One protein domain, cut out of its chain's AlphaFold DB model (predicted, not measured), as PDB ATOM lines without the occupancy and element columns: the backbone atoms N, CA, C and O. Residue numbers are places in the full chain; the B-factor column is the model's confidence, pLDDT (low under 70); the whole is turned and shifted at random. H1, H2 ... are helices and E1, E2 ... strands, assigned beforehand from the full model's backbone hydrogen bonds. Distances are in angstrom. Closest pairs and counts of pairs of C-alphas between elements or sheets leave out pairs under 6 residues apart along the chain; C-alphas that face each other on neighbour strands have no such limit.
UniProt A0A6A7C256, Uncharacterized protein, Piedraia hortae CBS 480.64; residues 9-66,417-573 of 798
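Overview. This is residues 9 to 66 and 417 to 573 of the 798 residues of an uncharacterized protein of Piedraia hortae CBS 480.64 (UniProt A0A6A7C256). A strongly twisted, branched sheet of nine strands, E1 to E9, curls round the long last helix, H6. The other long helix, H5, grazes the sheet with residues 502 to 512 and reaches to a far end where H1, H2 and H4 lie; residues 51 to 66 and 460 to 465 stick out. The 215 printed residues hold six named helices and nine named strands, in the order H1 H2 E1 H3 E2 E3 E4 E5 H4 H5 E6 E7 E8 E9 H6, of mixed class. Among neighbour strands E1 and E2 are parallel, the other pairs antiparallel; the whole is compact, with a radius of gyration of the C-alphas of 18.8 A and spans of 55 by 44 by 43 A.

Arrangement. Start at H1, residues 9 to 15, close to but not clearly touching H2, residues 18 to 23; their closest C-alphas, of Arg 12 and Leu 21, are 7.8 A apart. Next come E1, residues 27 to 30, and H3, residues 44 to 47, which touches no helix and is not on the sheet. Past the cut, E2, residues 422 to 428, is parallel to E1, with N 30 and O 423 within hydrogen-bond range at 2.8 A. E2, E3, residues 435 to 442, and E4, residues 445 to 450, form a meander of two hairpins, each strand the antiparallel neighbour of the one before; look at N 426 and O 437, 3.0 A, and N 438 and O 449, 2.8 A. The edge strand E5, residues 469 to 472, is beside E1, with N 29 and O 470 at 2.9 A. H4, residues 484 to 487, and H5, residues 492 to 512, only just touch, only at the corner, with 3 pairs of C-alphas within 8 A, the closest Leu 486 and Ala 492 at 6.2 A. The edge strand E6, residues 515 to 518, is beside E4, with N 446 and O 517 at 2.9 A. E7, residues 522 to 527, E8, residues 533 to 538, and E9, residues 543 to 547, form a second meander, with N 526 and O 535 at 3.1 A and N 534 and O 546 at 2.8 A. E9 is on the same side of E2 as E1, with N 427 and O 547 at 2.8 A. The sheet curls round H6, residues 551 to 573; its closest C-alphas with E7 are Arg 562 and Val 525, 6.2 A. Every O i to N i+4 pair is within range in H2 and H5, 2 of 3 in H1 and 17 of 19 in H6; H3 and H4 are too short for one.

Along the chain. Find C-alpha 9 at (343.838, 258.693, 168.901), where H1 begins. H5 runs 29.7 A from C-alpha 492 at (341.625, 260.266, 159.943), and E3 is 21.0 A long. H6 runs 33.3 A to C-alpha 573 at (358.460, 238.063, 187.569).

Size, cuts and confidence. The C-alphas of Pro 66 and Glu 480, the two farthest apart, are 57.9 A apart. Residues 67 to 416 are not printed, with 45.2 A between C-alphas 66 and 417. The links E1 to H3, E4 to E5 and E5 to H4 are long. Mean pLDDT of the printed part is 77.2; look for values under 70 at residues 32 to 66, 431 to 432, 458 to 467 and 488 to 489.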
ATOM      1  N   THR A   9     342.476 258.771 169.433       88.00
ATOM      2  CA  THR A   9     343.838 258.693 168.901       88.00
ATOM      3  C   THR A   9     344.613 259.972 169.161       88.00
ATOM      4  O   THR A   9     345.776 259.883 169.538       88.00
ATOM      5  N   ALA A  10     343.983 261.147 169.060       86.69
ATOM      6  CA  ALA A  10     344.640 262.418 169.366       86.69
ATOM      7  C   ALA A  10     345.138 262.444 170.825       86.69
ATOM      8  O   ALA A  10     346.319 262.669 171.076       86.69
ATOM      9  N   ARG A  11     344.267 262.079 171.778       85.75
ATOM     10  CA  ARG A  11     344.602 261.984 173.211       85.75
ATOM     11  C   ARG A  11     345.615 260.879 173.522       85.75
ATOM     12  O   ARG A  11     346.477 261.049 174.378       85.75
ATOM     13  N   ARG A  12     345.571 259.740 172.824       89.56
ATOM     14  CA  ARG A  12     346.608 258.697 172.950       89.56
ATOM     15  C   ARG A  12     347.969 259.189 172.440       89.56
ATOM     16  O   ARG A  12     348.974 259.022 173.131       89.56
ATOM     17  N   LEU A  13     347.998 259.851 171.282       88.75
ATOM     18  CA  LEU A  13     349.190 260.441 170.657       88.75
ATOM     19  C   LEU A  13     349.655 261.760 171.300       88.75
ATOM     20  O   LEU A  13     350.651 262.331 170.858       88.75
ATOM     21  N   GLU A  14     349.016 262.223 172.371       84.62
ATOM     22  CA  GLU A  14     349.553 263.259 173.261       84.62
ATOM     23  C   GLU A  14     350.590 262.665 174.242       84.62
ATOM     24  O   GLU A  14     351.571 263.322 174.611       84.62
ATOM     25  N   HIS A  15     350.458 261.375 174.588       86.12
ATOM     26  CA  HIS A  15     351.254 260.728 175.639       86.12
ATOM     27  C   HIS A  15     352.035 259.478 175.209       86.12
ATOM     28  O   HIS A  15     353.028 259.164 175.863       86.12
ATOM     29  N   ALA A  16     351.634 258.767 174.152       89.75
ATOM     30  CA  ALA A  16     352.273 257.533 173.673       89.75
ATOM     31  C   ALA A  16     352.979 257.706 172.311       89.75
ATOM     32  O   ALA A  16     352.771 258.694 171.601       89.75
ATOM     33  N   THR A  17     353.838 256.754 171.943       90.62
ATOM     34  CA  THR A  17     354.382 256.618 170.578       90.62
ATOM     35  C   THR A  17     353.455 255.759 169.717       90.62
ATOM     36  O   THR A  17     352.679 254.962 170.249       90.62
ATOM     37  N   ALA A  18     353.543 255.901 168.391       90.94
ATOM     38  CA  ALA A  18     352.809 255.062 167.444       90.94
ATOM     39  C   ALA A  18     353.119 253.569 167.658       90.94
ATOM     40  O   ALA A  18     352.200 252.782 167.868       90.94
ATOM     41  N   GLU A  19     354.405 253.210 167.742       91.12
ATOM     42  CA  GLU A  19     354.879 251.849 168.036       91.12
ATOM     43  C   GLU A  19     354.243 251.239 169.293       91.12
ATOM     44  O   GLU A  19     353.832 250.079 169.288       91.12
ATOM     45  N   HIS A  20     354.145 252.010 170.384       92.19
ATOM     46  CA  HIS A  20     353.566 251.513 171.630       92.19
ATOM     47  C   HIS A  20     352.064 251.266 171.479       92.19
ATOM     48  O   HIS A  20     351.562 250.245 171.942       92.19
ATOM     49  N   LEU A  21     351.349 252.171 170.803       92.69
ATOM     50  CA  LEU A  21     349.921 252.003 170.548       92.69
ATOM     51  C   LEU A  21     349.640 250.839 169.595       92.69
ATOM     52  O   LEU A  21     348.672 250.121 169.821       92.69
ATOM     53  N   HIS A  22     350.481 250.617 168.584       92.38
ATOM     54  CA  HIS A  22     350.441 249.418 167.750       92.38
ATOM     55  C   HIS A  22     350.593 248.166 168.627       92.38
ATOM     56  O   HIS A  22     349.666 247.363 168.735       92.38
ATOM     57  N   ALA A  23     351.704 248.056 169.363       91.69
ATOM     58  CA  ALA A  23     352.010 246.891 170.194       91.69
ATOM     59  C   ALA A  23     350.943 246.578 171.265       91.69
ATOM     60  O   ALA A  23     350.686 245.408 171.529       91.69
ATOM     61  N   THR A  24     350.295 247.584 171.874       91.62
ATOM     62  CA  THR A  24     349.257 247.351 172.901       91.62
ATOM     63  C   THR A  24     347.824 247.255 172.369       91.62
ATOM     64  O   THR A  24     346.904 247.109 173.179       91.62
ATOM     65  N   THR A  25     347.594 247.372 171.055       91.50
ATOM     66  CA  THR A  25     346.235 247.300 170.472       91.50
ATOM     67  C   THR A  25     346.067 246.302 169.327       91.50
ATOM     68  O   THR A  25     344.929 245.913 169.067       91.50
ATOM     69  N   THR A  26     347.152 245.842 168.695       91.75
ATOM     70  CA  THR A  26     347.122 244.741 167.720       91.75
ATOM     71  C   THR A  26     346.621 243.437 168.362       91.75
ATOM     72  O   THR A  26     346.980 243.123 169.497       91.75
ATOM     73  N   ARG A  27     345.789 242.667 167.648       91.56
ATOM     74  CA  ARG A  27     345.254 241.353 168.073       91.56
ATOM     75  C   ARG A  27     345.225 240.364 166.909       91.56
ATOM     76  O   ARG A  27     345.168 240.786 165.759       91.56
ATOM     77  N   ILE A  28     345.167 239.066 167.207       92.00
ATOM     78  CA  ILE A  28     344.927 238.010 166.207       92.00
ATOM     79  C   ILE A  28     343.611 237.295 166.525       92.00
ATOM     80  O   ILE A  28     343.457 236.724 167.604       92.00
ATOM     81  N   PHE A  29     342.679 237.290 165.576       90.12
ATOM     82  CA  PHE A  29     341.481 236.450 165.608       90.12
ATOM     83  C   PHE A  29     341.772 235.106 164.918       90.12
ATOM     84  O   PHE A  29     342.297 235.111 163.806       90.12
ATOM     85  N   ILE A  30     341.459 233.976 165.562       88.19
ATOM     86  CA  ILE A  30     341.786 232.614 165.095       88.19
ATOM     87  C   ILE A  30     340.517 231.757 164.956       88.19
ATOM     88  O   ILE A  30     339.703 231.676 165.884       88.19
ATOM     89  N   GLY A  31     340.410 231.057 163.823       73.44
ATOM     90  CA  GLY A  31     339.287 230.203 163.433       73.44
ATOM     91  C   GLY A  31     338.199 230.979 162.675       73.44
ATOM     92  O   GLY A  31     338.118 232.204 162.786       73.44
ATOM     93  N   PRO A  32     337.336 230.308 161.894       69.19
ATOM     94  CA  PRO A  32     336.277 230.983 161.147       69.19
ATOM     95  C   PRO A  32     335.147 231.479 162.069       69.19
ATOM     96  O   PRO A  32     334.983 231.043 163.211       69.19
ATOM     97  N   ILE A  33     334.324 232.397 161.554       65.69
ATOM     98  CA  ILE A  33     333.094 232.848 162.221       65.69
ATOM     99  C   ILE A  33     332.026 231.759 162.009       65.69
ATOM    100  O   ILE A  33     331.596 231.593 160.872       65.69
ATOM    101  N   PRO A  34     331.557 231.017 163.032       57.31
ATOM    102  CA  PRO A  34     330.748 229.829 162.758       57.31
ATOM    103  C   PRO A  34     329.296 230.191 162.406       57.31
ATOM    104  O   PRO A  34     328.548 230.679 163.259       57.31
ATOM    105  N   ASP A  35     328.878 229.908 161.169       49.00
ATOM    106  CA  ASP A  35     327.606 230.380 160.596       49.00
ATOM    107  C   ASP A  35     326.347 229.973 161.379       49.00
ATOM    108  O   ASP A  35     325.382 230.741 161.463       49.00
ATOM    109  N   ASN A  36     326.341 228.770 161.973       46.06
ATOM    110  CA  ASN A  36     325.160 228.182 162.615       46.06
ATOM    111  C   ASN A  36     325.452 227.506 163.972       46.06
ATOM    112  O   ASN A  36     325.314 226.293 164.135       46.06
ATOM    113  N   ILE A  37     325.763 228.289 165.014       41.97
ATOM    114  CA  ILE A  37     325.817 227.780 166.405       41.97
ATOM    115  C   ILE A  37     324.410 227.701 167.038       41.97
ATOM    116  O   ILE A  37     324.106 228.432 167.976       41.97
ATOM    117  N   GLY A  38     323.539 226.817 166.543       38.94
ATOM    118  CA  GLY A  38     322.344 226.321 167.260       38.94
ATOM    119  C   GLY A  38     321.258 227.330 167.693       38.94
ATOM    120  O   GLY A  38     320.279 226.938 168.331       38.94
ATOM    121  N   TYR A  39     321.387 228.617 167.370       35.72
ATOM    122  CA  TYR A  39     320.351 229.627 167.588       35.72
ATOM    123  C   TYR A  39     319.371 229.644 166.408       35.72
ATOM    124  O   TYR A  39     319.772 229.533 165.256       35.72
ATOM    125  N   LYS A  40     318.073 229.857 166.672       34.03
ATOM    126  CA  LYS A  40     316.998 229.849 165.651       34.03
ATOM    127  C   LYS A  40     317.035 231.020 164.637       34.03
ATOM    128  O   LYS A  40     315.998 231.343 164.062       34.03
ATOM    129  N   LYS A  41     318.172 231.708 164.465       34.59
ATOM    130  CA  LYS A  41     318.400 232.795 163.492       34.59
ATOM    131  C   LYS A  41     319.882 232.827 163.078       34.59
ATOM    132  O   LYS A  41     320.719 232.707 163.972       34.59
ATOM    133  N   PRO A  42     320.205 233.056 161.789       35.88
ATOM    134  CA  PRO A  42     321.587 233.166 161.321       35.88
ATOM    135  C   PRO A  42     322.296 234.384 161.929       35.88
ATOM    136  O   PRO A  42     321.664 235.407 162.224       35.88
ATOM    137  N   TRP A  43     323.619 234.297 162.089       41.94
ATOM    138  CA  TRP A  43     324.424 235.299 162.804       41.94
ATOM    139  C   TRP A  43     324.384 236.700 162.157       41.94
ATOM    140  O   TRP A  43     324.408 237.724 162.846       41.94
ATOM    141  N   SER A  44     324.178 236.762 160.838       37.44
ATOM    142  CA  SER A  44     323.943 237.992 160.065       37.44
ATOM    143  C   SER A  44     322.750 238.832 160.562       37.44
ATOM    144  O   SER A  44     322.744 240.056 160.406       37.44
ATOM    145  N   ALA A  45     321.764 238.219 161.229       34.44
ATOM    146  CA  ALA A  45     320.637 238.920 161.849       34.44
ATOM    147  C   ALA A  45     320.969 239.542 163.223       34.44
ATOM    148  O   ALA A  45     320.225 240.402 163.699       34.44
ATOM    149  N   ILE A  46     322.067 239.126 163.868       38.97
ATOM    150  CA  ILE A  46     322.538 239.671 165.153       38.97
ATOM    151  C   ILE A  46     323.384 240.927 164.912       38.97
ATOM    152  O   ILE A  46     323.161 241.943 165.569       38.97
ATOM    153  N   LEU A  47     324.265 240.904 163.904       36.09
ATOM    154  CA  LEU A  47     325.053 242.066 163.464       36.09
ATOM    155  C   LEU A  47     324.178 243.312 163.222       36.09
ATOM    156  O   LEU A  47     324.496 244.398 163.703       36.09
ATOM    157  N   ARG A  48     323.007 243.141 162.587       35.41
ATOM    158  CA  ARG A  48     322.039 244.222 162.306       35.41
ATOM    159  C   ARG A  48     321.362 244.848 163.539       35.41
ATOM    160  O   ARG A  48     320.617 245.808 163.375       35.41
ATOM    161  N   ARG A  49     321.573 244.331 164.759       35.34
ATOM    162  CA  ARG A  49     321.066 244.947 166.004       35.34
ATOM    163  C   ARG A  49     322.077 245.853 166.704       35.34
ATOM    164  O   ARG A  49     321.659 246.726 167.457       35.34
ATOM    165  N   ASN A  50     323.372 245.678 166.445       36.22
ATOM    166  CA  ASN A  50     324.426 246.444 167.117       36.22
ATOM    167  C   ASN A  50     324.745 247.782 166.424       36.22
ATOM    168  O   ASN A  50     325.484 248.588 166.978       36.22
ATOM    169  N   THR A  51     324.173 248.041 165.243       30.72
ATOM    170  CA  THR A  51     324.354 249.282 164.467       30.72
ATOM    171  C   THR A  51     323.341 250.388 164.791       30.72
ATOM    172  O   THR A  51     323.378 251.446 164.169       30.72
ATOM    173  N   GLN A  52     322.444 250.187 165.766       26.22
ATOM    174  CA  GLN A  52     321.604 251.261 166.311       26.22
ATOM    175  C   GLN A  52     322.124 251.713 167.688       26.22
ATOM    176  O   GLN A  52     322.292 250.861 168.567       26.22
ATOM    177  N   PRO A  53     322.312 253.030 167.926       25.98
ATOM    178  CA  PRO A  53     322.754 253.576 169.210       25.98
ATOM    179  C   PRO A  53     321.622 253.527 170.251       25.98
ATOM    180  O   PRO A  53     321.031 254.534 170.640       25.98
ATOM    181  N   SER A  54     321.302 252.318 170.705       24.97
ATOM    182  CA  SER A  54     320.324 252.075 171.758       24.97
ATOM    183  C   SER A  54     320.916 252.469 173.113       24.97
ATOM    184  O   SER A  54     321.709 251.744 173.709       24.97
ATOM    185  N   THR A  55     320.524 253.642 173.622       25.53
ATOM    186  CA  THR A  55     320.895 254.065 174.980       25.53
ATOM    187  C   THR A  55     320.418 253.009 175.980       25.53
ATOM    188  O   THR A  55     319.206 252.773 176.057       25.53
ATOM    189  N   PRO A  56     321.310 252.369 176.759       25.03
ATOM    190  CA  PRO A  56     320.900 251.302 177.652       25.03
ATOM    191  C   PRO A  56     320.058 251.884 178.787       25.03
ATOM    192  O   PRO A  56     320.554 252.596 179.663       25.03
ATOM    193  N   ALA A  57     318.769 251.548 178.799       23.30
ATOM    194  CA  ALA A  57     317.903 251.764 179.947       23.30
ATOM    195  C   ALA A  57     318.342 250.812 181.072       23.30
ATOM    196  O   ALA A  57     317.807 249.714 181.220       23.30
ATOM    197  N   VAL A  58     319.366 251.217 181.835       27.17
ATOM    198  CA  VAL A  58     319.950 250.423 182.925       27.17
ATOM    199  C   VAL A  58     318.913 250.224 184.030       27.17
ATOM    200  O   VAL A  58     318.807 251.012 184.974       27.17
ATOM    201  N   GLN A  59     318.150 249.134 183.929       23.69
ATOM    202  CA  GLN A  59     317.391 248.625 185.058       23.69
ATOM    203  C   GLN A  59     318.386 248.250 186.171       23.69
ATOM    204  O   GLN A  59     319.377 247.563 185.912       23.69
ATOM    205  N   PRO A  60     318.180 248.722 187.413       23.64
ATOM    206  CA  PRO A  60     319.144 248.534 188.486       23.64
ATOM    207  C   PRO A  60     319.029 247.119 189.065       23.64
ATOM    208  O   PRO A  60     318.412 246.935 190.116       23.64
ATOM    209  N   SER A  61     319.649 246.137 188.401       23.06
ATOM    210  CA  SER A  61     319.758 244.729 188.820       23.06
ATOM    211  C   SER A  61     320.484 244.595 190.165       23.06
ATOM    212  O   SER A  61     321.666 244.272 190.246       23.06
ATOM    213  N   THR A  62     319.765 244.880 191.251       30.52
ATOM    214  CA  THR A  62     320.296 244.998 192.618       30.52
ATOM    215  C   THR A  62     320.062 243.700 193.399       30.52
ATOM    216  O   THR A  62     319.783 243.718 194.595       30.52
ATOM    217  N   THR A  63     320.182 242.560 192.717       25.03
ATOM    218  CA  THR A  63     319.863 241.235 193.261       25.03
ATOM    219  C   THR A  63     321.125 240.384 193.329       25.03
ATOM    220  O   THR A  63     321.425 239.604 192.430       25.03
ATOM    221  N   LEU A  64     321.870 240.526 194.427       32.75
ATOM    222  CA  LEU A  64     322.789 239.478 194.867       32.75
ATOM    223  C   LEU A  64     321.925 238.349 195.438       32.75
ATOM    224  O   LEU A  64     321.470 238.455 196.577       32.75
ATOM    225  N   GLN A  65     321.650 237.315 194.642       24.92
ATOM    226  CA  GLN A  65     320.958 236.126 195.140       24.92
ATOM    227  C   GLN A  65     321.869 235.380 196.133       24.92
ATOM    228  O   GLN A  65     323.050 235.181 195.831       24.92
ATOM    229  N   PRO A  66     321.366 234.967 197.310       24.25
ATOM    230  CA  PRO A  66     322.045 233.965 198.116       24.25
ATOM    231  C   PRO A  66     321.911 232.601 197.428       24.25
ATOM    232  O   PRO A  66     320.829 232.245 196.965       24.25
ATOM    233  N   ARG A 417     359.895 240.286 173.027       91.56
ATOM    234  CA  ARG A 417     358.777 241.218 172.800       91.56
ATOM    235  C   ARG A 417     357.441 240.559 173.153       91.56
ATOM    236  O   ARG A 417     357.308 239.343 173.072       91.56
ATOM    237  N   GLU A 418     356.466 241.378 173.527       92.81
ATOM    238  CA  GLU A 418     355.085 240.970 173.798       92.81
ATOM    239  C   GLU A 418     354.428 240.395 172.530       92.81
ATOM    240  O   GLU A 418     354.307 241.119 171.539       92.81
ATOM    241  N   PRO A 419     354.008 239.114 172.520       93.44
ATOM    242  CA  PRO A 419     353.248 238.558 171.407       93.44
ATOM    243  C   PRO A 419     351.846 239.185 171.347       93.44
ATOM    244  O   PRO A 419     351.271 239.477 172.400       93.44
ATOM    245  N   PRO A 420     351.247 239.352 170.154       92.75
ATOM    246  CA  PRO A 420     349.895 239.885 170.042       92.75
ATOM    247  C   PRO A 420     348.875 238.938 170.709       92.75
ATOM    248  O   PRO A 420     348.938 237.719 170.510       92.75
ATOM    249  N   PRO A 421     347.920 239.459 171.503       94.00
ATOM    250  CA  PRO A 421     346.891 238.648 172.141       94.00
ATOM    251  C   PRO A 421     345.966 237.980 171.115       94.00
ATOM    252  O   PRO A 421     345.537 238.592 170.133       94.00
ATOM    253  N   VAL A 422     345.622 236.724 171.400       93.88
ATOM    254  CA  VAL A 422     344.755 235.881 170.569       93.88
ATOM    255  C   VAL A 422     343.299 235.904 171.035       93.88
ATOM    256  O   VAL A 422     343.026 235.946 172.238       93.88
ATOM    257  N   GLU A 423     342.360 235.848 170.094       92.75
ATOM    258  CA  GLU A 423     340.921 235.734 170.343       92.75
ATOM    259  C   GLU A 423     340.213 234.810 169.336       92.75
ATOM    260  O   GLU A 423     340.667 234.644 168.211       92.75
ATOM    261  N   GLY A 424     339.096 234.186 169.722       90.25
ATOM    262  CA  GLY A 424     338.345 233.283 168.842       90.25
ATOM    263  C   GLY A 424     337.329 232.405 169.576       90.25
ATOM    264  O   GLY A 424     337.078 232.563 170.775       90.25
ATOM    265  N   PHE A 425     336.708 231.472 168.854       87.75
ATOM    266  CA  PHE A 425     335.733 230.537 169.423       87.75
ATOM    267  C   PHE A 425     336.385 229.206 169.796       87.75
ATOM    268  O   PHE A 425     337.023 228.577 168.962       87.75
ATOM    269  N   LEU A 426     336.157 228.750 171.031       87.81
ATOM    270  CA  LEU A 426     336.597 227.438 171.512       87.81
ATOM    271  C   LEU A 426     335.471 226.755 172.294       87.81
ATOM    272  O   LEU A 426     334.651 227.394 172.968       87.81
ATOM    273  N   ALA A 427     335.441 225.431 172.247       86.12
ATOM    274  CA  ALA A 427     334.530 224.610 173.021       86.12
ATOM    275  C   ALA A 427     335.259 224.013 174.229       86.12
ATOM    276  O   ALA A 427     336.182 223.223 174.083       86.12
ATOM    277  N   ARG A 428     334.849 224.365 175.454       85.69
ATOM    278  CA  ARG A 428     335.406 223.711 176.647       85.69
ATOM    279  C   ARG A 428     334.823 222.314 176.773       85.69
ATOM    280  O   ARG A 428     333.609 222.180 176.953       85.69
ATOM    281  N   VAL A 429     335.684 221.307 176.718       83.19
ATOM    282  CA  VAL A 429     335.314 219.905 176.902       83.19
ATOM    283  C   VAL A 429     335.369 219.594 178.397       83.19
ATOM    284  O   VAL A 429     336.389 219.785 179.056       83.19
ATOM    285  N   GLY A 430     334.244 219.159 178.954       74.62
ATOM    286  CA  GLY A 430     334.152 218.624 180.309       74.62
ATOM    287  C   GLY A 430     333.362 217.321 180.288       74.62
ATOM    288  O   GLY A 430     332.490 217.163 179.436       74.62
ATOM    289  N   GLU A 431     333.641 216.434 181.246       59.31
ATOM    290  CA  GLU A 431     333.199 215.023 181.329       59.31
ATOM    291  C   GLU A 431     331.758 214.727 180.882       59.31
ATOM    292  O   GLU A 431     331.476 213.647 180.377       59.31
ATOM    293  N   LYS A 432     330.826 215.662 181.112       58.41
ATOM    294  CA  LYS A 432     329.389 215.494 180.838       58.41
ATOM    295  C   LYS A 432     328.787 216.611 179.979       58.41
ATOM    296  O   LYS A 432     327.575 216.622 179.767       58.41
ATOM    297  N   LYS A 433     329.584 217.597 179.536       73.31
ATOM    298  CA  LYS A 433     329.082 218.747 178.763       73.31
ATOM    299  C   LYS A 433     330.177 219.530 178.036       73.31
ATOM    300  O   LYS A 433     331.005 220.187 178.664       73.31
ATOM    301  N   VAL A 434     330.059 219.598 176.713       76.94
ATOM    302  CA  VAL A 434     330.791 220.560 175.879       76.94
ATOM    303  C   VAL A 434     330.144 221.946 175.998       76.94
ATOM    304  O   VAL A 434     328.929 222.091 175.856       76.94
ATOM    305  N   THR A 435     330.942 222.982 176.269       80.62
ATOM    306  CA  THR A 435     330.459 224.360 176.469       80.62
ATOM    307  C   THR A 435     331.163 225.327 175.515       80.62
ATOM    308  O   THR A 435     332.297 225.737 175.763       80.62
ATOM    309  N   ARG A 436     330.481 225.706 174.423       82.56
ATOM    310  CA  ARG A 436     330.994 226.652 173.413       82.56
ATOM    311  C   ARG A 436     331.053 228.083 173.961       82.56
ATOM    312  O   ARG A 436     330.060 228.599 174.486       82.56
ATOM    313  N   GLY A 437     332.207 228.726 173.820       86.81
ATOM    314  CA  GLY A 437     332.473 230.083 174.285       86.81
ATOM    315  C   GLY A 437     333.367 230.856 173.322       86.81
ATOM    316  O   GLY A 437     333.968 230.295 172.411       86.81
ATOM    317  N   PHE A 438     333.432 232.162 173.540       90.38
ATOM    318  CA  PHE A 438     334.425 233.037 172.941       90.38
ATOM    319  C   PHE A 438     335.524 233.280 173.976       90.38
ATOM    320  O   PHE A 438     335.226 233.660 175.115       90.38
ATOM    321  N   TYR A 439     336.764 233.016 173.587       93.00
ATOM    322  CA  TYR A 439     337.954 233.128 174.417       93.00
ATOM    323  C   TYR A 439     338.852 234.210 173.837       93.00
ATOM    324  O   TYR A 439     339.010 234.296 172.622       93.00
ATOM    325  N   TYR A 440     339.424 235.045 174.697       94.44
ATOM    326  CA  TYR A 440     340.360 236.081 174.277       94.44
ATOM    327  C   TYR A 440     341.367 236.379 175.379       94.44
ATOM    328  O   TYR A 440     341.040 236.352 176.569       94.44
ATOM    329  N   VAL A 441     342.595 236.681 174.977       95.06
ATOM    330  CA  VAL A 441     343.640 237.162 175.875       95.06
ATOM    331  C   VAL A 441     343.520 238.680 176.018       95.06
ATOM    332  O   VAL A 441     343.375 239.413 175.039       95.06
ATOM    333  N   GLN A 442     343.582 239.162 177.254       93.69
ATOM    334  CA  GLN A 442     343.783 240.569 177.565       93.69
ATOM    335  C   GLN A 442     344.808 240.668 178.691       93.69
ATOM    336  O   GLN A 442     344.547 240.242 179.818       93.69
ATOM    337  N   ASP A 443     345.973 241.224 178.361       92.31
ATOM    338  CA  ASP A 443     347.159 241.208 179.220       92.31
ATOM    339  C   ASP A 443     347.471 239.757 179.661       92.31
ATOM    340  O   ASP A 443     347.386 238.847 178.836       92.31
ATOM    341  N   GLN A 444     347.778 239.489 180.933       93.31
ATOM    342  CA  GLN A 444     348.097 238.134 181.413       93.31
ATOM    343  C   GLN A 444     346.882 237.190 181.585       93.31
ATOM    344  O   GLN A 444     347.002 236.129 182.205       93.31
ATOM    345  N   LEU A 445     345.693 237.569 181.100       95.00
ATOM    346  CA  LEU A 445     344.417 236.921 181.425       95.00
ATOM    347  C   LEU A 445     343.696 236.403 180.172       95.00
ATOM    348  O   LEU A 445     343.275 237.176 179.314       95.00
ATOM    349  N   LEU A 446     343.475 235.089 180.107       95.38
ATOM    350  CA  LEU A 446     342.611 234.437 179.121       95.38
ATOM    351  C   LEU A 446     341.162 234.455 179.633       95.38
ATOM    352  O   LEU A 446     340.764 233.627 180.455       95.38
ATOM    353  N   PHE A 447     340.367 235.417 179.178       95.00
ATOM    354  CA  PHE A 447     338.957 235.544 179.544       95.00
ATOM    355  C   PHE A 447     338.066 234.591 178.742       95.00
ATOM    356  O   PHE A 447     338.374 234.245 177.602       95.00
ATOM    357  N   TYR A 448     336.912 234.230 179.316       91.81
ATOM    358  CA  TYR A 448     335.845 233.535 178.590       91.81
ATOM    359  C   TYR A 448     334.493 234.262 178.675       91.81
ATOM    360  O   TYR A 448     334.078 234.793 179.714       91.81
ATOM    361  N   VAL A 449     333.780 234.247 177.549       91.25
ATOM    362  CA  VAL A 449     332.443 234.816 177.333       91.25
ATOM    363  C   VAL A 449     331.558 233.737 176.692       91.25
ATOM    364  O   VAL A 449     332.009 232.986 175.831       91.25
ATOM    365  N   LYS A 450     330.279 233.626 177.078       86.50
ATOM    366  CA  LYS A 450     329.333 232.735 176.369       86.50
ATOM    367  C   LYS A 450     329.166 233.203 174.920       86.50
ATOM    368  O   LYS A 450     328.939 234.390 174.720       86.50
ATOM    369  N   ALA A 451     329.174 232.295 173.938       79.56
ATOM    370  CA  ALA A 451     329.154 232.650 172.510       79.56
ATOM    371  C   ALA A 451     328.085 233.708 172.138       79.56
ATOM    372  O   ALA A 451     328.418 234.727 171.547       79.56
ATOM    373  N   GLY A 452     326.834 233.559 172.596       75.50
ATOM    374  CA  GLY A 452     325.749 234.536 172.376       75.50
ATOM    375  C   GLY A 452     325.881 235.903 173.087       75.50
ATOM    376  O   GLY A 452     324.942 236.694 173.044       75.50
ATOM    377  N   LYS A 453     327.000 236.175 173.770       81.81
ATOM    378  CA  LYS A 453     327.406 237.481 174.330       81.81
ATOM    379  C   LYS A 453     328.722 238.001 173.726       81.81
ATOM    380  O   LYS A 453     329.193 239.062 174.140       81.81
ATOM    381  N   ALA A 454     329.351 237.244 172.826       82.69
ATOM    382  CA  ALA A 454     330.583 237.651 172.168       82.69
ATOM    383  C   ALA A 454     330.330 238.864 171.265       82.69
ATOM    384  O   ALA A 454     329.262 238.994 170.663       82.69
ATOM    385  N   ILE A 455     331.319 239.748 171.171       82.38
ATOM    386  CA  ILE A 455     331.281 240.915 170.293       82.38
ATOM    387  C   ILE A 455     332.484 240.793 169.370       82.38
ATOM    388  O   ILE A 455     333.627 240.971 169.794       82.38
ATOM    389  N   LEU A 456     332.204 240.412 168.128       78.94
ATOM    390  CA  LEU A 456     333.224 240.205 167.111       78.94
ATOM    391  C   LEU A 456     333.842 241.541 166.673       78.94
ATOM    392  O   LEU A 456     333.151 242.566 166.721       78.94
ATOM    393  N   PRO A 457     335.125 241.537 166.273       76.00
ATOM    394  CA  PRO A 457     335.763 242.697 165.665       76.00
ATOM    395  C   PRO A 457     335.064 243.061 164.350       76.00
ATOM    396  O   PRO A 457     334.398 242.222 163.732       76.00
ATOM    397  N   VAL A 458     335.216 244.313 163.907       69.44
ATOM    398  CA  VAL A 458     334.716 244.757 162.593       69.44
ATOM    399  C   VAL A 458     335.666 244.249 161.510       69.44
ATOM    400  O   VAL A 458     336.447 244.991 160.920       69.44
ATOM    401  N   LEU A 459     335.607 242.940 161.279       58.62
ATOM    402  CA  LEU A 459     336.226 242.297 160.131       58.62
ATOM    403  C   LEU A 459     335.583 242.884 158.868       58.62
ATOM    404  O   LEU A 459     334.359 243.035 158.800       58.62
ATOM    405  N   GLY A 460     336.410 243.247 157.887       50.03
ATOM    406  CA  GLY A 460     335.923 243.734 156.599       50.03
ATOM    407  C   GLY A 460     335.027 242.702 155.908       50.03
ATOM    408  O   GLY A 460     334.983 241.533 156.302       50.03
ATOM    409  N   ARG A 461     334.337 243.116 154.836       41.38
ATOM    410  CA  ARG A 461     333.838 242.132 153.869       41.38
ATOM    411  C   ARG A 461     335.056 241.361 153.377       41.38
ATOM    412  O   ARG A 461     335.905 241.949 152.719       41.38
ATOM    413  N   ALA A 462     335.152 240.098 153.764       41.06
ATOM    414  CA  ALA A 462     336.095 239.198 153.142       41.06
ATOM    415  C   ALA A 462     335.597 238.941 151.720       41.06
ATOM    416  O   ALA A 462     334.403 238.687 151.531       41.06
ATOM    417  N   ASP A 463     336.509 238.983 150.756       37.97
ATOM    418  CA  ASP A 463     336.358 238.153 149.569       37.97
ATOM    419  C   ASP A 463     336.244 236.690 150.033       37.97
ATOM    420  O   ASP A 463     336.777 236.318 151.085       37.97
ATOM    421  N   GLU A 464     335.459 235.883 149.325       37.88
ATOM    422  CA  GLU A 464     334.981 234.591 149.831       37.88
ATOM    423  C   GLU A 464     336.132 233.569 149.923       37.88
ATOM    424  O   GLU A 464     336.473 232.899 148.953       37.88
ATOM    425  N   GLY A 465     336.755 233.485 151.106       43.00
ATOM    426  CA  GLY A 465     337.931 232.655 151.367       43.00
ATOM    427  C   GLY A 465     338.194 232.392 152.855       43.00
ATOM    428  O   GLY A 465     337.932 233.221 153.736       43.00
ATOM    429  N   GLU A 466     338.736 231.207 153.129       53.56
ATOM    430  CA  GLU A 466     338.880 230.584 154.453       53.56
ATOM    431  C   GLU A 466     340.103 231.109 155.229       53.56
ATOM    432  O   GLU A 466     340.970 230.364 155.669       53.56
ATOM    433  N   VAL A 467     340.192 232.432 155.403       58.88
ATOM    434  CA  VAL A 467     341.299 233.062 156.142       58.88
ATOM    435  C   VAL A 467     341.207 232.724 157.639       58.88
ATOM    436  O   VAL A 467     340.492 233.401 158.391       58.88
ATOM    437  N   LEU A 468     341.939 231.668 158.022       70.81
ATOM    438  CA  LEU A 468     342.037 231.026 159.341       70.81
ATOM    439  C   LEU A 468     342.475 231.979 160.464       70.81
ATOM    440  O   LEU A 468     341.957 231.903 161.579       70.81
ATOM    441  N   THR A 469     343.409 232.889 160.174       80.00
ATOM    442  CA  THR A 469     343.916 233.896 161.114       80.00
ATOM    443  C   THR A 469     343.776 235.301 160.545       80.00
ATOM    444  O   THR A 469     344.176 235.585 159.420       80.00
ATOM    445  N   ARG A 470     343.169 236.206 161.319       83.81
ATOM    446  CA  ARG A 470     342.886 237.586 160.901       83.81
ATOM    447  C   ARG A 470     343.483 238.562 161.899       83.81
ATOM    448  O   ARG A 470     343.058 238.613 163.054       83.81
ATOM    449  N   GLU A 471     344.460 239.339 161.451       86.44
ATOM    450  CA  GLU A 471     345.078 240.374 162.275       86.44
ATOM    451  C   GLU A 471     344.188 241.620 162.348       86.44
ATOM    452  O   GLU A 471     343.588 242.059 161.367       86.44
ATOM    453  N   ILE A 472     344.083 242.183 163.547       88.06
ATOM    454  CA  ILE A 472     343.297 243.374 163.856       88.06
ATOM    455  C   ILE A 472     344.304 244.413 164.316       88.06
ATOM    456  O   ILE A 472     344.809 244.324 165.433       88.06
ATOM    457  N   ILE A 473     344.611 245.376 163.448       89.25
ATOM    458  CA  ILE A 473     345.655 246.379 163.671       89.25
ATOM    459  C   ILE A 473     344.998 247.773 163.660       89.25
ATOM    460  O   ILE A 473     344.787 248.341 162.591       89.25
ATOM    461  N   PRO A 474     344.636 248.352 164.825       88.19
ATOM    462  CA  PRO A 474     344.010 249.681 164.889       88.19
ATOM    463  C   PRO A 474     344.964 250.822 164.491       88.19
ATOM    464  O   PRO A 474     344.535 251.869 164.001       88.19
ATOM    465  N   TYR A 475     346.265 250.605 164.692       90.25
ATOM    466  CA  TYR A 475     347.344 251.536 164.373       90.25
ATOM    467  C   TYR A 475     348.397 250.834 163.497       90.25
ATOM    468  O   TYR A 475     349.422 250.397 164.023       90.25
ATOM    469  N   PRO A 476     348.148 250.643 162.187       90.38
ATOM    470  CA  PRO A 476     349.169 250.155 161.264       90.38
ATOM    471  C   PRO A 476     350.316 251.164 161.190       90.38
ATOM    472  O   PRO A 476     350.082 252.376 161.211       90.38
ATOM    473  N   LEU A 477     351.546 250.652 161.149       90.75
ATOM    474  CA  LEU A 477     352.753 251.468 161.093       90.75
ATOM    475  C   LEU A 477     353.247 251.579 159.652       90.75
ATOM    476  O   LEU A 477     353.240 250.588 158.923       90.75
ATOM    477  N   ASP A 478     353.697 252.769 159.267       86.94
ATOM    478  CA  ASP A 478     354.452 252.955 158.027       86.94
ATOM    479  C   ASP A 478     355.945 252.612 158.220       86.94
ATOM    480  O   ASP A 478     356.406 252.314 159.327       86.94
ATOM    481  N   GLY A 479     356.714 252.634 157.127       81.69
ATOM    482  CA  GLY A 479     358.143 252.295 157.128       81.69
ATOM    483  C   GLY A 479     359.040 253.244 157.935       81.69
ATOM    484  O   GLY A 479     360.204 252.917 158.153       81.69
ATOM    485  N   GLU A 480     358.518 254.385 158.395       80.38
ATOM    486  CA  GLU A 480     359.221 255.353 159.248       80.38
ATOM    487  C   GLU A 480     358.765 255.270 160.722       80.38
ATOM    488  O   GLU A 480     359.251 256.017 161.573       80.38
ATOM    489  N   GLY A 481     357.844 254.354 161.052       81.00
ATOM    490  CA  GLY A 481     357.265 254.207 162.390       81.00
ATOM    491  C   GLY A 481     356.147 255.211 162.706       81.00
ATOM    492  O   GLY A 481     355.708 255.302 163.857       81.00
ATOM    493  N   GLY A 482     355.671 255.957 161.705       86.12
ATOM    494  CA  GLY A 482     354.430 256.727 161.758       86.12
ATOM    495  C   GLY A 482     353.194 255.822 161.709       86.12
ATOM    496  O   GLY A 482     353.300 254.599 161.694       86.12
ATOM    497  N   ILE A 483     351.996 256.417 161.721       88.31
ATOM    498  CA  ILE A 483     350.736 255.676 161.533       88.31
ATOM    499  C   ILE A 483     350.279 255.878 160.092       88.31
ATOM    500  O   ILE A 483     349.958 257.003 159.707       88.31
ATOM    501  N   GLU A 484     350.169 254.781 159.347       87.12
ATOM    502  CA  GLU A 484     349.915 254.755 157.899       87.12
ATOM    503  C   GLU A 484     348.702 255.608 157.481       87.12
ATOM    504  O   GLU A 484     348.757 256.381 156.527       87.12
ATOM    505  N   TRP A 485     347.592 255.533 158.226       86.50
ATOM    506  CA  TRP A 485     346.375 256.289 157.907       86.50
ATOM    507  C   TRP A 485     346.414 257.770 158.326       86.50
ATOM    508  O   TRP A 485     345.525 258.531 157.937       86.50
ATOM    509  N   LEU A 486     347.434 258.198 159.083       84.44
ATOM    510  CA  LEU A 486     347.722 259.611 159.363       84.44
ATOM    511  C   LEU A 486     348.691 260.212 158.338       84.44
ATOM    512  O   LEU A 486     348.509 261.367 157.953       84.44
ATOM    513  N   THR A 487     349.689 259.448 157.886       79.31
ATOM    514  CA  THR A 487     350.666 259.882 156.873       79.31
ATOM    515  C   THR A 487     350.085 259.808 155.455       79.31
ATOM    516  O   THR A 487     350.198 260.765 154.693       79.31
ATOM    517  N   GLY A 488     349.340 258.748 155.127       68.81
ATOM    518  CA  GLY A 488     348.714 258.501 153.818       68.81
ATOM    519  C   GLY A 488     347.482 259.353 153.459       68.81
ATOM    520  O   GLY A 488     346.716 258.971 152.577       68.81
ATOM    521  N   GLY A 489     347.233 260.476 154.143       66.50
ATOM    522  CA  GLY A 489     346.226 261.479 153.747       66.50
ATOM    523  C   GLY A 489     344.742 261.075 153.839       66.50
ATOM    524  O   GLY A 489     343.880 261.850 153.417       66.50
ATOM    525  N   GLN A 490     344.431 259.900 154.393       73.00
ATOM    526  CA  GLN A 490     343.080 259.327 154.461       73.00
ATOM    527  C   GLN A 490     342.126 260.108 155.403       73.00
ATOM    528  O   GLN A 490     342.493 261.108 156.034       73.00
ATOM    529  N   ASP A 491     340.866 259.663 155.519       81.56
ATOM    530  CA  ASP A 491     339.928 260.195 156.519       81.56
ATOM    531  C   ASP A 491     340.291 259.707 157.934       81.56
ATOM    532  O   ASP A 491     339.779 258.708 158.449       81.56
ATOM    533  N   ALA A 492     341.184 260.463 158.570       83.06
ATOM    534  CA  ALA A 492     341.625 260.266 159.943       83.06
ATOM    535  C   ALA A 492     340.480 260.291 160.979       83.06
ATOM    536  O   ALA A 492     340.620 259.686 162.040       83.06
ATOM    537  N   ALA A 493     339.344 260.944 160.701       84.75
ATOM    538  CA  ALA A 493     338.199 260.964 161.614       84.75
ATOM    539  C   ALA A 493     337.360 259.679 161.498       84.75
ATOM    540  O   ALA A 493     336.917 259.131 162.512       84.75
ATOM    541  N   ALA A 494     337.186 259.142 160.284       86.12
ATOM    542  CA  ALA A 494     336.576 257.826 160.096       86.12
ATOM    543  C   ALA A 494     337.435 256.694 160.682       86.12
ATOM    544  O   ALA A 494     336.872 255.738 161.220       86.12
ATOM    545  N   TRP A 495     338.768 256.801 160.613       85.81
ATOM    546  CA  TRP A 495     339.677 255.859 161.274       85.81
ATOM    547  C   TRP A 495     339.655 255.984 162.800       85.81
ATOM    548  O   TRP A 495     339.471 254.964 163.458       85.81
ATOM    549  N   ASP A 496     339.733 257.191 163.374       89.38
ATOM    550  CA  ASP A 496     339.659 257.367 164.835       89.38
ATOM    551  C   ASP A 496     338.376 256.760 165.429       89.38
ATOM    552  O   ASP A 496     338.427 256.064 166.443       89.38
ATOM    553  N   ARG A 497     337.237 256.906 164.735       88.19
ATOM    554  CA  ARG A 497     335.978 256.245 165.114       88.19
ATOM    555  C   ARG A 497     336.078 254.714 165.105       88.19
ATOM    556  O   ARG A 497     335.617 254.098 166.059       88.19
ATOM    557  N   LYS A 498     336.682 254.085 164.083       87.81
ATOM    558  CA  LYS A 498     336.899 252.616 164.074       87.81
ATOM    559  C   LYS A 498     337.735 252.177 165.283       87.81
ATOM    560  O   LYS A 498     337.451 251.152 165.899       87.81
ATOM    561  N   VAL A 499     338.759 252.958 165.629       89.31
ATOM    562  CA  VAL A 499     339.646 252.679 166.765       89.31
ATOM    563  C   VAL A 499     338.921 252.850 168.108       89.31
ATOM    564  O   VAL A 499     339.147 252.062 169.028       89.31
ATOM    565  N   GLU A 500     338.017 253.828 168.228       89.50
ATOM    566  CA  GLU A 500     337.136 253.972 169.393       89.50
ATOM    567  C   GLU A 500     336.122 252.821 169.490       89.50
ATOM    568  O   GLU A 500     335.985 252.225 170.559       89.50
ATOM    569  N   GLU A 501     335.483 252.435 168.381       89.50
ATOM    570  CA  GLU A 501     334.561 251.293 168.310       89.50
ATOM    571  C   GLU A 501     335.232 249.976 168.748       89.50
ATOM    572  O   GLU A 501     334.621 249.197 169.491       89.50
ATOM    573  N   GLU A 502     336.492 249.756 168.359       89.69
ATOM    574  CA  GLU A 502     337.303 248.588 168.727       89.69
ATOM    575  C   GLU A 502     337.792 248.636 170.188       89.69
ATOM    576  O   GLU A 502     337.680 247.647 170.919       89.69
ATOM    577  N   ALA A 503     338.255 249.789 170.680       90.12
ATOM    578  CA  ALA A 503     338.605 249.951 172.097       90.12
ATOM    579  C   ALA A 503     337.384 249.726 173.014       90.12
ATOM    580  O   ALA A 503     337.477 249.084 174.067       90.12
ATOM    581  N   GLU A 504     336.217 250.201 172.580       90.31
ATOM    582  CA  GLU A 504     334.930 250.013 173.242       90.31
ATOM    583  C   GLU A 504     334.414 248.566 173.090       90.31
ATOM    584  O   GLU A 504     333.746 248.061 173.991       90.31
ATOM    585  N   ARG A 505     334.751 247.846 172.005       90.50
ATOM    586  CA  ARG A 505     334.503 246.395 171.870       90.50
ATOM    587  C   ARG A 505     335.285 245.619 172.923       90.50
ATOM    588  O   ARG A 505     334.691 244.828 173.656       90.50
ATOM    589  N   CYS A 506     336.584 245.887 173.035       91.56
ATOM    590  CA  CYS A 506     337.469 245.255 174.011       91.56
ATOM    591  C   CYS A 506     336.967 245.477 175.447       91.56
ATOM    592  O   CYS A 506     336.881 244.536 176.236       91.56
ATOM    593  N   PHE A 507     336.544 246.703 175.776       91.94
ATOM    594  CA  PHE A 507     335.917 246.997 177.068       91.94
ATOM    595  C   PHE A 507     334.620 246.209 177.288       91.94
ATOM    596  O   PHE A 507     334.454 245.590 178.341       91.94
ATOM    597  N   ARG A 508     333.711 246.180 176.305       91.75
ATOM    598  CA  ARG A 508     332.454 245.423 176.411       91.75
ATOM    599  C   ARG A 508     332.674 243.912 176.520       91.75
ATOM    600  O   ARG A 508     331.879 243.264 177.194       91.75
ATOM    601  N   LEU A 509     333.740 243.356 175.938       91.44
ATOM    602  CA  LEU A 509     334.159 241.965 176.148       91.44
ATOM    603  C   LEU A 509     334.633 241.720 177.588       91.44
ATOM    604  O   LEU A 509     334.157 240.786 178.241       91.44
ATOM    605  N   VAL A 510     335.508 242.580 178.121       92.69
ATOM    606  CA  VAL A 510     335.963 242.505 179.526       92.69
ATOM    607  C   VAL A 510     334.767 242.633 180.478       92.69
ATOM    608  O   VAL A 510     334.641 241.861 181.431       92.69
ATOM    609  N   LEU A 511     333.805 243.506 180.163       91.75
ATOM    610  CA  LEU A 511     332.556 243.683 180.905       91.75
ATOM    611  C   LEU A 511     331.503 242.579 180.668       91.75
ATOM    612  O   LEU A 511     330.600 242.424 181.495       91.75
ATOM    613  N   SER A 512     331.579 241.784 179.598       90.31
ATOM    614  CA  SER A 512     330.671 240.649 179.348       90.31
ATOM    615  C   SER A 512     331.224 239.307 179.839       90.31
ATOM    616  O   SER A 512     330.439 238.365 179.995       90.31
ATOM    617  N   SER A 513     332.523 239.252 180.165       91.69
ATOM    618  CA  SER A 513     333.228 238.087 180.716       91.69
ATOM    619  C   SER A 513     332.492 237.433 181.886       91.69
ATOM    620  O   SER A 513     331.855 238.094 182.714       91.69
ATOM    621  N   GLU A 514     332.568 236.108 181.956       89.50
ATOM    622  CA  GLU A 514     332.007 235.330 183.068       89.50
ATOM    623  C   GLU A 514     333.095 234.737 183.972       89.50
ATOM    624  O   GLU A 514     332.819 234.420 185.130       89.50
ATOM    625  N   GLY A 515     334.334 234.675 183.482       91.12
ATOM    626  CA  GLY A 515     335.517 234.277 184.230       91.12
ATOM    627  C   GLY A 515     336.795 234.364 183.395       91.12
ATOM    628  O   GLY A 515     336.761 234.836 182.254       91.12
ATOM    629  N   PHE A 516     337.914 233.920 183.968       93.81
ATOM    630  CA  PHE A 516     339.238 233.960 183.332       93.81
ATOM    631  C   PHE A 516     340.153 232.803 183.771       93.81
ATOM    632  O   PHE A 516     339.941 232.177 184.811       93.81
ATOM    633  N   VAL A 517     341.206 232.559 182.995       92.12
ATOM    634  CA  VAL A 517     342.380 231.754 183.353       92.12
ATOM    635  C   VAL A 517     343.594 232.684 183.358       92.12
ATOM    636  O   VAL A 517     343.740 233.524 182.475       92.12
ATOM    637  N   ASP A 518     344.435 232.577 184.382       91.75
ATOM    638  CA  ASP A 518     345.686 233.333 184.494       91.75
ATOM    639  C   ASP A 518     346.790 232.578 183.745       91.75
ATOM    640  O   ASP A 518     347.057 231.416 184.066       91.75
ATOM    641  N   LEU A 519     347.408 233.221 182.749       92.75
ATOM    642  CA  LEU A 519     348.430 232.600 181.903       92.75
ATOM    643  C   LEU A 519     349.695 232.228 182.694       92.75
ATOM    644  O   LEU A 519     350.339 231.237 182.373       92.75
ATOM    645  N   THR A 520     350.014 232.941 183.781       90.31
ATOM    646  CA  THR A 520     351.179 232.632 184.643       90.31
ATOM    647  C   THR A 520     351.014 231.338 185.446       90.31
ATOM    648  O   THR A 520     351.971 230.813 186.026       90.31
ATOM    649  N   GLN A 521     349.782 230.825 185.516       89.56
ATOM    650  CA  GLN A 521     349.432 229.587 186.207       89.56
ATOM    651  C   GLN A 521     349.391 228.382 185.261       89.56
ATOM    652  O   GLN A 521     349.193 227.265 185.739       89.56
ATOM    653  N   ILE A 522     349.575 228.593 183.955       92.06
ATOM    654  CA  ILE A 522     349.735 227.540 182.951       92.06
ATOM    655  C   ILE A 522     351.219 227.150 182.916       92.06
ATOM    656  O   ILE A 522     352.088 228.015 182.852       92.06
ATOM    657  N   THR A 523     351.518 225.854 183.005       89.62
ATOM    658  CA  THR A 523     352.888 225.317 182.906       89.62
ATOM    659  C   THR A 523     353.222 224.844 181.499       89.62
ATOM    660  O   THR A 523     354.380 224.901 181.103       89.62
ATOM    661  N   ASP A 524     352.221 224.363 180.762       90.00
ATOM    662  CA  ASP A 524     352.350 223.856 179.397       90.00
ATOM    663  C   ASP A 524     350.994 223.951 178.672       90.00
ATOM    664  O   ASP A 524     349.929 223.941 179.298       90.00
ATOM    665  N   VAL A 525     351.052 224.042 177.345       92.44
ATOM    666  CA  VAL A 525     349.910 223.977 176.429       92.44
ATOM    667  C   VAL A 525     350.247 222.917 175.391       92.44
ATOM    668  O   VAL A 525     351.221 223.079 174.658       92.44
ATOM    669  N   CYS A 526     349.474 221.840 175.316       90.81
ATOM    670  CA  CYS A 526     349.765 220.685 174.462       90.81
ATOM    671  C   CYS A 526     348.522 220.219 173.698       90.81
ATOM    672  O   CYS A 526     347.404 220.547 174.095       90.81
ATOM    673  N   GLU A 527     348.696 219.412 172.651       90.06
ATOM    674  CA  GLU A 527     347.591 218.616 172.103       90.06
ATOM    675  C   GLU A 527     346.940 217.746 173.196       90.06
ATOM    676  O   GLU A 527     347.570 217.391 174.197       90.06
ATOM    677  N   GLY A 528     345.657 217.433 173.020       84.12
ATOM    678  CA  GLY A 528     344.890 216.566 173.911       84.12
ATOM    679  C   GLY A 528     344.149 215.478 173.140       84.12
ATOM    680  O   GLY A 528     344.139 215.467 171.913       84.12
ATOM    681  N   ASP A 529     343.506 214.568 173.872       78.06
ATOM    682  CA  ASP A 529     342.859 213.382 173.301       78.06
ATOM    683  C   ASP A 529     341.606 213.741 172.460       78.06
ATOM    684  O   ASP A 529     340.481 213.742 172.970       78.06
ATOM    685  N   GLY A 530     341.787 214.057 171.171       76.12
ATOM    686  CA  GLY A 530     340.708 214.210 170.186       76.12
ATOM    687  C   GLY A 530     340.952 215.272 169.106       76.12
ATOM    688  O   GLY A 530     341.770 216.176 169.269       76.12
ATOM    689  N   GLU A 531     340.187 215.184 168.014       78.44
ATOM    690  CA  GLU A 531     340.245 216.107 166.869       78.44
ATOM    691  C   GLU A 531     340.100 217.575 167.309       78.44
ATOM    692  O   GLU A 531     339.114 217.969 167.954       78.44
ATOM    693  N   GLY A 532     341.115 218.384 166.988       79.25
ATOM    694  CA  GLY A 532     341.184 219.801 167.365       79.25
ATOM    695  C   GLY A 532     341.257 220.083 168.880       79.25
ATOM    696  O   GLY A 532     341.057 221.229 169.289       79.25
ATOM    697  N   VAL A 533     341.511 219.084 169.737       87.19
ATOM    698  CA  VAL A 533     341.585 219.249 171.202       87.19
ATOM    699  C   VAL A 533     342.999 219.630 171.656       87.19
ATOM    700  O   VAL A 533     343.994 219.066 171.209       87.19
ATOM    701  N   PHE A 534     343.086 220.563 172.605       91.81
ATOM    702  CA  PHE A 534     344.305 220.912 173.331       91.81
ATOM    703  C   PHE A 534     344.048 221.098 174.834       91.81
ATOM    704  O   PHE A 534     342.936 221.421 175.271       91.81
ATOM    705  N   GLU A 535     345.079 220.888 175.650       92.12
ATOM    706  CA  GLU A 535     345.029 221.047 177.103       92.12
ATOM    707  C   GLU A 535     345.861 222.242 177.577       92.12
ATOM    708  O   GLU A 535     347.028 222.390 177.220       92.12
ATOM    709  N   LEU A 536     345.284 223.056 178.465       93.19
ATOM    710  CA  LEU A 536     346.041 223.987 179.304       93.19
ATOM    711  C   LEU A 536     346.391 223.276 180.616       93.19
ATOM    712  O   LEU A 536     345.506 223.060 181.454       93.19
ATOM    713  N   ARG A 537     347.659 222.899 180.801       93.00
ATOM    714  CA  ARG A 537     348.149 222.244 182.023       93.00
ATOM    715  C   ARG A 537     348.458 223.308 183.073       93.00
ATOM    716  O   ARG A 537     349.235 224.223 182.820       93.00
ATOM    717  N   MET A 538     347.830 223.219 184.243       90.50
ATOM    718  CA  MET A 538     347.942 224.219 185.308       90.50
ATOM    719  C   MET A 538     348.959 223.797 186.377       90.50
ATOM    720  O   MET A 538     349.031 222.627 186.753       90.50
ATOM    721  N   ARG A 539     349.640 224.772 186.993       87.00
ATOM    722  CA  ARG A 539     350.625 224.581 188.080       87.00
ATOM    723  C   ARG A 539     350.091 223.803 189.295       87.00
ATOM    724  O   ARG A 539     350.871 223.246 190.056       87.00
ATOM    725  N   ASN A 540     348.770 223.748 189.485       84.94
ATOM    726  CA  ASN A 540     348.118 222.974 190.548       84.94
ATOM    727  C   ASN A 540     347.731 221.534 190.137       84.94
ATOM    728  O   ASN A 540     346.893 220.932 190.802       84.94
ATOM    729  N   GLY A 541     348.271 221.011 189.031       84.06
ATOM    730  CA  GLY A 541     348.034 219.645 188.544       84.06
ATOM    731  C   GLY A 541     346.710 219.426 187.799       84.06
ATOM    732  O   GLY A 541     346.448 218.321 187.340       84.06
ATOM    733  N   GLY A 542     345.866 220.452 187.663       86.50
ATOM    734  CA  GLY A 542     344.633 220.372 186.871       86.50
ATOM    735  C   GLY A 542     344.861 220.704 185.394       86.50
ATOM    736  O   GLY A 542     345.686 221.558 185.080       86.50
ATOM    737  N   ALA A 543     344.080 220.105 184.496       88.75
ATOM    738  CA  ALA A 543     344.056 220.448 183.071       88.75
ATOM    739  C   ALA A 543     342.742 221.153 182.680       88.75
ATOM    740  O   ALA A 543     341.684 220.909 183.269       88.75
ATOM    741  N   ILE A 544     342.787 222.026 181.670       89.12
ATOM    742  CA  ILE A 544     341.597 222.602 181.028       89.12
ATOM    743  C   ILE A 544     341.597 222.194 179.554       89.12
ATOM    744  O   ILE A 544     342.377 222.726 178.771       89.12
ATOM    745  N   ARG A 545     340.699 221.271 179.189       90.88
ATOM    746  CA  ARG A 545     340.497 220.804 177.810       90.88
ATOM    747  C   ARG A 545     339.683 221.820 177.007       90.88
ATOM    748  O   ARG A 545     338.550 222.155 177.376       90.88
ATOM    749  N   LEU A 546     340.259 222.301 175.913       89.44
ATOM    750  CA  LEU A 546     339.643 223.204 174.945       89.44
ATOM    751  C   LEU A 546     339.694 222.540 173.568       89.44
ATOM    752  O   LEU A 546     340.695 221.940 173.205       89.44
ATOM    753  N   GLN A 547     338.607 222.635 172.815       87.12
ATOM    754  CA  GLN A 547     338.507 222.144 171.448       87.12
ATOM    755  C   GLN A 547     338.346 223.339 170.507       87.12
ATOM    756  O   GLN A 547     337.530 224.235 170.763       87.12
ATOM    757  N   ALA A 548     339.155 223.352 169.456       85.69
ATOM    758  CA  ALA A 548     339.093 224.279 168.339       85.69
ATOM    759  C   ALA A 548     337.872 223.996 167.436       85.69
ATOM    760  O   ALA A 548     336.976 223.237 167.813       85.69
ATOM    761  N   HIS A 549     337.804 224.618 166.256       80.19
ATOM    762  CA  HIS A 549     336.928 224.104 165.199       80.19
ATOM    763  C   HIS A 549     337.578 222.891 164.524       80.19
ATOM    764  O   HIS A 549     336.951 221.838 164.444       80.19
ATOM    765  N   ASP A 550     338.836 223.054 164.116       80.62
ATOM    766  CA  ASP A 550     339.594 222.119 163.284       80.62
ATOM    767  C   ASP A 550     341.025 221.973 163.822       80.62
ATOM    768  O   ASP A 550     341.468 222.745 164.682       80.62
ATOM    769  N   GLU A 551     341.769 221.010 163.286       84.31
ATOM    770  CA  GLU A 551     343.170 220.744 163.642       84.31
ATOM    771  C   GLU A 551     344.074 221.953 163.337       84.31
ATOM    772  O   GLU A 551     344.791 222.422 164.214       84.31
ATOM    773  N   GLU A 552     343.939 222.565 162.156       84.62
ATOM    774  CA  GLU A 552     344.683 223.784 161.791       84.62
ATOM    775  C   GLU A 552     344.396 224.948 162.756       84.62
ATOM    776  O   GLU A 552     345.293 225.688 163.161       84.62
ATOM    777  N   THR A 553     343.138 225.079 163.202       83.62
ATOM    778  CA  THR A 553     342.763 226.070 164.218       83.62
ATOM    779  C   THR A 553     343.475 225.767 165.547       83.62
ATOM    780  O   THR A 553     344.016 226.687 166.161       83.62
ATOM    781  N   ARG A 554     343.509 224.502 166.006       86.75
ATOM    782  CA  ARG A 554     344.251 224.082 167.220       86.75
ATOM    783  C   ARG A 554     345.729 224.461 167.111       86.75
ATOM    784  O   ARG A 554     346.276 225.053 168.046       86.75
ATOM    785  N   ASP A 555     346.342 224.155 165.975       89.31
ATOM    786  CA  ASP A 555     347.784 224.277 165.774       89.31
ATOM    787  C   ASP A 555     348.240 225.738 165.633       89.31
ATOM    788  O   ASP A 555     349.367 226.061 165.995       89.31
ATOM    789  N   GLU A 556     347.335 226.659 165.279       90.44
ATOM    790  CA  GLU A 556     347.561 228.107 165.385       90.44
ATOM    791  C   GLU A 556     347.390 228.662 166.820       90.44
ATOM    792  O   GLU A 556     348.066 229.632 167.197       90.44
ATOM    793  N   TRP A 557     346.528 228.059 167.652       92.12
ATOM    794  CA  TRP A 557     346.326 228.464 169.055       92.12
ATOM    795  C   TRP A 557     347.493 228.050 169.966       92.12
ATOM    796  O   TRP A 557     347.953 228.867 170.771       92.12
ATOM    797  N   ILE A 558     347.984 226.808 169.859       93.38
ATOM    798  CA  ILE A 558     349.021 226.246 170.748       93.38
ATOM    799  C   ILE A 558     350.302 227.111 170.820       93.38
ATOM    800  O   ILE A 558     350.659 227.529 171.928       93.38
ATOM    801  N   PRO A 559     351.011 227.433 169.716       94.44
ATOM    802  CA  PRO A 559     352.282 228.156 169.774       94.44
ATOM    803  C   PRO A 559     352.106 229.601 170.258       94.44
ATOM    804  O   PRO A 559     352.930 230.092 171.032       94.44
ATOM    805  N   ARG A 560     351.007 230.268 169.881       93.62
ATOM    806  CA  ARG A 560     350.704 231.635 170.334       93.62
ATOM    807  C   ARG A 560     350.388 231.674 171.830       93.62
ATOM    808  O   ARG A 560     350.902 232.543 172.533       93.62
ATOM    809  N   LEU A 561     349.630 230.703 172.349       94.31
ATOM    810  CA  LEU A 561     349.403 230.575 173.793       94.31
ATOM    811  C   LEU A 561     350.693 230.235 174.552       94.31
ATOM    812  O   LEU A 561     350.934 230.852 175.587       94.31
ATOM    813  N   ARG A 562     351.548 229.335 174.041       94.69
ATOM    814  CA  ARG A 562     352.878 229.060 174.626       94.69
ATOM    815  C   ARG A 562     353.712 230.344 174.723       94.69
ATOM    816  O   ARG A 562     354.192 230.672 175.805       94.69
ATOM    817  N   ALA A 563     353.821 231.108 173.633       93.31
ATOM    818  CA  ALA A 563     354.566 232.369 173.603       93.31
ATOM    819  C   ALA A 563     354.025 233.399 174.615       93.31
ATOM    820  O   ALA A 563     354.802 234.003 175.358       93.31
ATOM    821  N   LEU A 564     352.698 233.557 174.696       94.50
ATOM    822  CA  LEU A 564     352.043 234.445 175.661       94.50
ATOM    823  C   LEU A 564     352.271 233.995 177.115       94.50
ATOM    824  O   LEU A 564     352.565 234.836 177.962       94.50
ATOM    825  N   CYS A 565     352.191 232.694 177.419       94.06
ATOM    826  CA  CYS A 565     352.456 232.173 178.767       94.06
ATOM    827  C   CYS A 565     353.909 232.427 179.199       94.06
ATOM    828  O   CYS A 565     354.142 232.899 180.315       94.06
ATOM    829  N   THR A 566     354.877 232.188 178.307       92.94
ATOM    830  CA  THR A 566     356.302 232.468 178.551       92.94
ATOM    831  C   THR A 566     356.544 233.958 178.789       92.94
ATOM    832  O   THR A 566     357.118 234.325 179.819       92.94
ATOM    833  N   PHE A 567     356.050 234.826 177.896       93.88
ATOM    834  CA  PHE A 567     356.200 236.277 178.032       93.88
ATOM    835  C   PHE A 567     355.590 236.792 179.336       93.88
ATOM    836  O   PHE A 567     356.278 237.457 180.109       93.88
ATOM    837  N   TRP A 568     354.328 236.462 179.633       93.56
ATOM    838  CA  TRP A 568     353.655 236.983 180.825       93.56
ATOM    839  C   TRP A 568     354.247 236.450 182.130       93.56
ATOM    840  O   TRP A 568     354.333 237.200 183.102       93.56
ATOM    841  N   THR A 569     354.737 235.209 182.156       92.00
ATOM    842  CA  THR A 569     355.440 234.664 183.329       92.00
ATOM    843  C   THR A 569     356.743 235.423 183.601       92.00
ATOM    844  O   THR A 569     356.980 235.843 184.736       92.00
ATOM    845  N   GLN A 570     357.552 235.684 182.568       91.25
ATOM    846  CA  GLN A 570     358.773 236.489 182.695       91.25
ATOM    847  C   GLN A 570     358.457 237.958 183.030       91.25
ATOM    848  O   GLN A 570     359.107 238.552 183.892       91.25
ATOM    849  N   ARG A 571     357.418 238.542 182.415       92.94
ATOM    850  CA  ARG A 571     356.998 239.937 182.621       92.94
ATOM    851  C   ARG A 571     356.549 240.201 184.059       92.94
ATOM    852  O   ARG A 571     357.006 241.177 184.653       92.94
ATOM    853  N   ILE A 572     355.707 239.329 184.619       90.81
ATOM    854  CA  ILE A 572     355.214 239.448 186.000       90.81
ATOM    855  C   ILE A 572     356.344 239.204 187.008       90.81
ATOM    856  O   ILE A 572     356.444 239.945 187.986       90.81
ATOM    857  N   LYS A 573     357.252 238.248 186.749       89.19
ATOM    858  CA  LYS A 573     358.460 238.063 187.569       89.19
ATOM    859  C   LYS A 573     359.319 239.336 187.595       89.19
ATOM    860  O   LYS A 573     359.657 239.810 188.677       89.19
TER     861      LYS A 573